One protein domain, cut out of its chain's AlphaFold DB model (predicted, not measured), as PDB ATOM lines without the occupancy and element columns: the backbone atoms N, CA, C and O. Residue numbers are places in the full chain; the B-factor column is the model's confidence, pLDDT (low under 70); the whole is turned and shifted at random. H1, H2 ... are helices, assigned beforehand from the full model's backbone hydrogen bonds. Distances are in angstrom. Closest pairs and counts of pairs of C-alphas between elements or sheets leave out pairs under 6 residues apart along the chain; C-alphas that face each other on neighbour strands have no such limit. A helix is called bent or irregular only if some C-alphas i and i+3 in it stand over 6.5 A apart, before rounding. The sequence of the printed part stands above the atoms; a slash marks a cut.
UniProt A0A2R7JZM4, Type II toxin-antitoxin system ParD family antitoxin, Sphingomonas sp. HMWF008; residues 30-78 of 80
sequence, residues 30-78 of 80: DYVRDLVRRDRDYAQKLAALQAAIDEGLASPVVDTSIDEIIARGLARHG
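Overview. This is residues 30 to 78 of the 80 residues of the protein "Type II toxin-antitoxin system ParD family antitoxin" of Sphingomonas sp. HMWF008 (UniProt A0A2R7JZM4). Picture one long, straight helix, H1, with a short helix, H2, set off from its far end by a link that turns aside, so that the two make an uneven L with a wide gap between its arms. H1 makes most of the length, and there is no packed core, for the two helices do not meet. The printed part has 49 residues with two named helices, H1 then H2 along the chain, and no named strand; its class is all helix. It is extended, with a radius of gyration of the C-alphas of 18.4 A, and its C-alphas span 51 by 27 by 13 A, a flat outline.

Along the chain. Find C-alpha 30 at (-81.283, 161.818, -21.844), where H1, residues 30 to 58, begins. From there H1 runs 42.2 A from first to last C-alpha, ending at Ala 58 at (-59.280, 197.544, -25.956). Read on through residues 59 to 65 to Ile 66, where H2, residues 66 to 76, begins. H2 is 15.4 A long from first to last C-alpha, and you find its last C-alpha, that of Arg 76, at (-56.805, 197.199, -1.889).

Arrangement. H1 and H2 are apart, with no C-alpha of the one within 8 A of the other. The 7 residues between them form a short link. Look along the backbones of H1 and H2: in both, every O i to N i+4 pair is within hydrogen-bond range. Neither helix is bent.

Size, cuts and confidence. Residues 30 to 78, of which 30 to 58 belong to H1 and 66 to 76 belong to H2, stand free: each of their C-alphas has within 10 A just those of residues fewer than 8 places away along the chain. The two C-alphas farthest apart are those of Asp 30 and Asp 63, at 52.6 A. The printed part has no cut. In the B-factor column the mean pLDDT of the printed part is 96.0, and no printed residue is under 70.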
ATOM      1  N   ASP A  30     -81.807 161.148 -23.042       93.94
ATOM      2  CA  ASP A  30     -81.283 161.818 -21.844       93.94
ATOM      3  C   ASP A  30     -79.838 162.261 -22.052       93.94
ATOM      4  O   ASP A  30     -79.500 163.407 -21.747       93.94
ATOM      5  N   TYR A  31     -79.031 161.406 -22.682       95.50
ATOM      6  CA  TYR A  31     -77.683 161.765 -23.104       95.50
ATOM      7  C   TYR A  31     -77.677 162.962 -24.067       95.50
ATOM      8  O   TYR A  31     -76.943 163.923 -23.845       95.50
ATOM      9  N   VAL A  32     -78.536 162.971 -25.094       94.50
ATOM     10  CA  VAL A  32     -78.628 164.096 -26.044       94.50
ATOM     11  C   VAL A  32     -79.068 165.389 -25.351       94.50
ATOM     12  O   VAL A  32     -78.506 166.450 -25.625       94.50
ATOM     13  N   ARG A  33     -80.029 165.340 -24.417       93.62
ATOM     14  CA  ARG A  33     -80.427 166.534 -23.642       93.62
ATOM     15  C   ARG A  33     -79.271 167.085 -22.816       93.62
ATOM     16  O   ARG A  33     -79.123 168.303 -22.713       93.62
ATOM     17  N   ASP A  34     -78.465 166.208 -22.231       95.75
ATOM     18  CA  ASP A  34     -77.295 166.629 -21.474       95.75
ATOM     19  C   ASP A  34     -76.183 167.179 -22.379       95.75
ATOM     20  O   ASP A  34     -75.591 168.206 -22.053       95.75
ATOM     21  N   LEU A  35     -75.966 166.593 -23.561       95.75
ATOM     22  CA  LEU A  35     -75.069 167.154 -24.574       95.75
ATOM     23  C   LEU A  35     -75.467 168.579 -24.965       95.75
ATOM     24  O   LEU A  35     -74.617 169.463 -24.955       95.75
ATOM     25  N   VAL A  36     -76.751 168.825 -25.241       95.50
ATOM     26  CA  VAL A  36     -77.249 170.171 -25.578       95.50
ATOM     27  C   VAL A  36     -77.039 171.150 -24.418       95.50
ATOM     28  O   VAL A  36     -76.708 172.314 -24.636       95.50
ATOM     29  N   ARG A  37     -77.190 170.696 -23.167       96.56
ATOM     30  CA  ARG A  37     -76.897 171.528 -21.991       96.56
ATOM     31  C   ARG A  37     -75.416 171.899 -21.931       96.56
ATOM     32  O   ARG A  37     -75.102 173.075 -21.771       96.56
ATOM     33  N   ARG A  38     -74.518 170.923 -22.094       97.50
ATOM     34  CA  ARG A  38     -73.064 171.147 -22.096       97.50
ATOM     35  C   ARG A  38     -72.629 172.059 -23.238       97.50
ATOM     36  O   ARG A  38     -71.789 172.923 -23.014       97.50
ATOM     37  N   ASP A  39     -73.213 171.887 -24.421       98.19
ATOM     38  CA  ASP A  39     -72.971 172.735 -25.591       98.19
ATOM     39  C   ASP A  39     -73.342 174.194 -25.300       98.19
ATOM     40  O   ASP A  39     -72.508 175.090 -25.429       98.19
ATOM     41  N   ARG A  40     -74.550 174.429 -24.772       98.19
ATOM     42  CA  ARG A  40     -74.988 175.771 -24.369       98.19
ATOM     43  C   ARG A  40     -74.066 176.382 -23.315       98.19
ATOM     44  O   ARG A  40     -73.679 177.543 -23.436       98.19
ATOM     45  N   ASP A  41     -73.730 175.623 -22.276       98.44
ATOM     46  CA  ASP A  41     -72.893 176.115 -21.183       98.44
ATOM     47  C   ASP A  41     -71.459 176.413 -21.672       98.44
ATOM     48  O   ASP A  41     -70.839 177.385 -21.236       98.44
ATOM     49  N   TYR A  42     -70.933 175.619 -22.610       98.38
ATOM     50  CA  TYR A  42     -69.658 175.885 -23.277       98.38
ATOM     51  C   TYR A  42     -69.722 177.155 -24.128       98.38
ATOM     52  O   TYR A  42     -68.862 178.022 -23.981       98.38
ATOM     53  N   ALA A  43     -70.761 177.311 -24.954       98.44
ATOM     54  CA  ALA A  43     -70.953 178.496 -25.786       98.44
ATOM     55  C   ALA A  43     -71.021 179.782 -24.945       98.44
ATOM     56  O   ALA A  43     -70.410 180.790 -25.297       98.44
ATOM     57  N   GLN A  44     -71.693 179.738 -23.791       98.38
ATOM     58  CA  GLN A  44     -71.745 180.863 -22.852       98.38
ATOM     59  C   GLN A  44     -70.371 181.200 -22.264       98.38
ATOM     60  O   GLN A  44     -69.986 182.370 -22.232       98.38
ATOM     61  N   LYS A  45     -69.610 180.191 -21.820       98.31
ATOM     62  CA  LYS A  45     -68.251 180.391 -21.290       98.31
ATOM     63  C   LYS A  45     -67.304 180.940 -22.351       98.31
ATOM     64  O   LYS A  45     -66.510 181.825 -22.048       98.31
ATOM     65  N   LEU A  46     -67.402 180.438 -23.580       98.50
ATOM     66  CA  LEU A  46     -66.600 180.907 -24.703       98.50
ATOM     67  C   LEU A  46     -66.912 182.371 -25.031       98.50
ATOM     68  O   LEU A  46     -65.991 183.166 -25.175       98.50
ATOM     69  N   ALA A  47     -68.195 182.740 -25.079       98.44
ATOM     70  CA  ALA A  47     -68.604 184.124 -25.303       98.44
ATOM     71  C   ALA A  47     -68.090 185.063 -24.198       98.44
ATOM     72  O   ALA A  47     -67.574 186.137 -24.497       98.44
ATOM     73  N   ALA A  48     -68.174 184.646 -22.930       98.50
ATOM     74  CA  ALA A  48     -67.648 185.421 -21.808       98.50
ATOM     75  C   ALA A  48     -66.119 185.582 -21.871       98.50
ATOM     76  O   ALA A  48     -65.606 186.671 -21.624       98.50
ATOM     77  N   LEU A  49     -65.396 184.517 -22.233       98.50
ATOM     78  CA  LEU A  49     -63.946 184.564 -22.413       98.50
ATOM     79  C   LEU A  49     -63.556 185.519 -23.547       98.50
ATOM     80  O   LEU A  49     -62.662 186.339 -23.359       98.50
ATOM     81  N   GLN A  50     -64.232 185.437 -24.695       98.62
ATOM     82  CA  GLN A  50     -63.954 186.320 -25.825       98.62
ATOM     83  C   GLN A  50     -64.206 187.784 -25.455       98.62
ATOM     84  O   GLN A  50     -63.355 188.624 -25.715       98.62
ATOM     85  N   ALA A  51     -65.312 188.076 -24.764       98.56
ATOM     86  CA  ALA A  51     -65.607 189.428 -24.299       98.56
ATOM     87  C   ALA A  51     -64.525 189.976 -23.351       98.56
ATOM     88  O   ALA A  51     -64.120 191.127 -23.491       98.56
ATOM     89  N   ALA A  52     -64.014 189.156 -22.426       98.38
ATOM     90  CA  ALA A  52     -62.935 189.561 -21.522       98.38
ATOM     91  C   ALA A  52     -61.605 189.803 -22.260       98.38
ATOM     92  O   ALA A  52     -60.854 190.713 -21.907       98.38
ATOM     93  N   ILE A  53     -61.310 189.007 -23.293       98.25
ATOM     94  CA  ILE A  53     -60.146 189.221 -24.163       98.25
ATOM     95  C   ILE A  53     -60.300 190.534 -24.933       98.25
ATOM     96  O   ILE A  53     -59.369 191.334 -24.950       98.25
ATOM     97  N   ASP A  54     -61.467 190.773 -25.531       98.50
ATOM     98  CA  ASP A  54     -61.745 191.988 -26.295       98.50
ATOM     99  C   ASP A  54     -61.647 193.238 -25.404       98.50
ATOM    100  O   ASP A  54     -61.046 194.235 -25.805       98.50
ATOM    101  N   GLU A  55     -62.157 193.171 -24.168       98.12
ATOM    102  CA  GLU A  55     -61.996 194.227 -23.158       98.12
ATOM    103  C   GLU A  55     -60.517 194.482 -22.840       98.12
ATOM    104  O   GLU A  55     -60.069 195.630 -22.845       98.12
ATOM    105  N   GLY A  56     -59.735 193.420 -22.617       95.81
ATOM    106  CA  GLY A  56     -58.298 193.523 -22.364       95.81
ATOM    107  C   GLY A  56     -57.528 194.133 -23.539       95.81
ATOM    108  O   GLY A  56     -56.670 194.989 -23.330       95.81
ATOM    109  N   LEU A  57     -57.858 193.750 -24.773       97.00
ATOM    110  CA  LEU A  57     -57.245 194.288 -25.992       97.00
ATOM    111  C   LEU A  57     -57.622 195.751 -26.251       97.00
ATOM    112  O   LEU A  57     -56.807 196.508 -26.773       97.00
ATOM    113  N   ALA A  58     -58.841 196.152 -25.890       97.50
ATOM    114  CA  ALA A  58     -59.280 197.544 -25.956       97.50
ATOM    115  C   ALA A  58     -58.711 198.406 -24.813       97.50
ATOM    116  O   ALA A  58     -58.783 199.636 -24.875       97.50
ATOM    117  N   SER A  59     -58.163 197.782 -23.764       95.56
ATOM    118  CA  SER A  59     -57.615 198.494 -22.615       95.56
ATOM    119  C   SER A  59     -56.283 199.190 -22.951       95.56
ATOM    120  O   SER A  59     -55.507 198.704 -23.779       95.56
ATOM    121  N   PRO A  60     -55.979 200.339 -22.323       94.44
ATOM    122  CA  PRO A  60     -54.686 200.987 -22.492       94.44
ATOM    123  C   PRO A  60     -53.541 200.121 -21.959       94.44
ATOM    124  O   PRO A  60     -53.626 199.561 -20.865       94.44
ATOM    125  N   VAL A  61     -52.424 200.096 -22.684       93.06
ATOM    126  CA  VAL A  61     -51.180 199.513 -22.172       93.06
ATOM    127  C   VAL A  61     -50.643 200.400 -21.054       93.06
ATOM    128  O   VAL A  61     -50.542 201.619 -21.205       93.06
ATOM    129  N   VAL A  62     -50.280 199.781 -19.935       91.94
ATOM    130  CA  VAL A  62     -49.662 200.455 -18.794       91.94
ATOM    131  C   VAL A  62     -48.227 199.978 -18.624       91.94
ATOM    132  O   VAL A  62     -47.952 198.781 -18.683       91.94
ATOM    133  N   ASP A  63     -47.320 200.923 -18.399       92.19
ATOM    134  CA  ASP A  63     -45.934 200.642 -18.033       92.19
ATOM    135  C   ASP A  63     -45.862 200.493 -16.507       92.19
ATOM    136  O   ASP A  63     -45.756 201.470 -15.769       92.19
ATOM    137  N   THR A  64     -46.090 199.274 -16.020       93.06
ATOM    138  CA  THR A  64     -46.075 198.942 -14.588       93.06
ATOM    139  C   THR A  64     -45.500 197.544 -14.413       93.06
ATOM    140  O   THR A  64     -45.676 196.673 -15.272       93.06
ATOM    141  N   SER A  65     -44.807 197.314 -13.303       94.50
ATOM    142  CA  SER A  65     -44.239 195.999 -13.010       94.50
ATOM    143  C   SER A  65     -45.268 195.071 -12.356       94.50
ATOM    144  O   SER A  65     -46.259 195.503 -11.764       94.50
ATOM    145  N   ILE A  66     -45.014 193.762 -12.420       93.06
ATOM    146  CA  ILE A  66     -45.832 192.766 -11.713       93.06
ATOM    147  C   ILE A  66     -45.827 193.037 -10.199       93.06
ATOM    148  O   ILE A  66     -46.877 192.947  -9.564       93.06
ATOM    149  N   ASP A  67     -44.688 193.442  -9.633       96.44
ATOM    150  CA  ASP A  67     -44.559 193.747  -8.203       96.44
ATOM    151  C   ASP A  67     -45.457 194.919  -7.787       96.44
ATOM    152  O   ASP A  67     -46.134 194.860  -6.758       96.44
ATOM    153  N   GLU A  68     -45.546 195.960  -8.618       95.06
ATOM    154  CA  GLU A  68     -46.441 197.100  -8.390       95.06
ATOM    155  C   GLU A  68     -47.919 196.706  -8.483       95.06
ATOM    156  O   GLU A  68     -48.745 197.206  -7.711       95.06
ATOM    157  N   ILE A  69     -48.275 195.808  -9.408       94.00
ATOM    158  CA  ILE A  69     -49.640 195.276  -9.530       94.00
ATOM    159  C   ILE A  69     -50.010 194.486  -8.271       94.00
ATOM    160  O   ILE A  69     -51.102 194.683  -7.723       94.00
ATOM    161  N   ILE A  70     -49.107 193.628  -7.791       94.94
ATOM    162  CA  ILE A  70     -49.308 192.815  -6.586       94.94
ATOM    163  C   ILE A  70     -49.440 193.717  -5.358       94.94
ATOM    164  O   ILE A  70     -50.430 193.600  -4.635       94.94
ATOM    165  N   ALA A  71     -48.520 194.663  -5.154       95.31
ATOM    166  CA  ALA A  71     -48.573 195.607  -4.036       95.31
ATOM    167  C   ALA A  71     -49.890 196.405  -4.031       95.31
ATOM    168  O   ALA A  71     -50.553 196.529  -3.000       95.31
ATOM    169  N   ARG A  72     -50.340 196.867  -5.206       93.94
ATOM    170  CA  ARG A  72     -51.633 197.551  -5.376       93.94
ATOM    171  C   ARG A  72     -52.825 196.635  -5.089       93.94
ATOM    172  O   ARG A  72     -53.866 197.105  -4.631       93.94
ATOM    173  N   GLY A  73     -52.721 195.343  -5.389       94.00
ATOM    174  CA  GLY A  73     -53.713 194.333  -5.016       94.00
ATOM    175  C   GLY A  73     -53.796 194.142  -3.501       94.00
ATOM    176  O   GLY A  73     -54.879 194.256  -2.931       94.00
ATOM    177  N   LEU A  74     -52.655 193.931  -2.842       94.31
ATOM    178  CA  LEU A  74     -52.566 193.734  -1.391       94.31
ATOM    179  C   LEU A  74     -53.088 194.945  -0.611       94.31
ATOM    180  O   LEU A  74     -53.875 194.776   0.320       94.31
ATOM    181  N   ALA A  75     -52.732 196.159  -1.039       95.12
ATOM    182  CA  ALA A  75     -53.219 197.396  -0.433       95.12
ATOM    183  C   ALA A  75     -54.746 197.544  -0.546       95.12
ATOM    184  O   ALA A  75     -55.401 197.927   0.421       95.12
ATOM    185  N   ARG A  76     -55.340 197.174  -1.693       94.62
ATOM    186  CA  ARG A  76     -56.805 197.199  -1.889       94.62
ATOM    187  C   ARG A  76     -57.556 196.250  -0.953       94.62
ATOM    188  O   ARG A  76     -58.704 196.528  -0.619       94.62
ATOM    189  N   HIS A  77     -56.922 195.157  -0.539       94.38
ATOM    190  CA  HIS A  77     -57.521 194.149   0.337       94.38
ATOM    191  C   HIS A  77     -57.059 194.238   1.799       94.38
ATOM    192  O   HIS A  77     -57.464 193.406   2.604       94.38
ATOM    193  N   GLY A  78     -56.245 195.239   2.159       91.69
ATOM    194  CA  GLY A  78     -55.763 195.432   3.532       91.69
ATOM    195  C   GLY A  78     -54.807 194.339   4.019       91.69
ATOM    196  O   GLY A  78     -54.735 194.080   5.214       91.69
TER     197      GLY A  78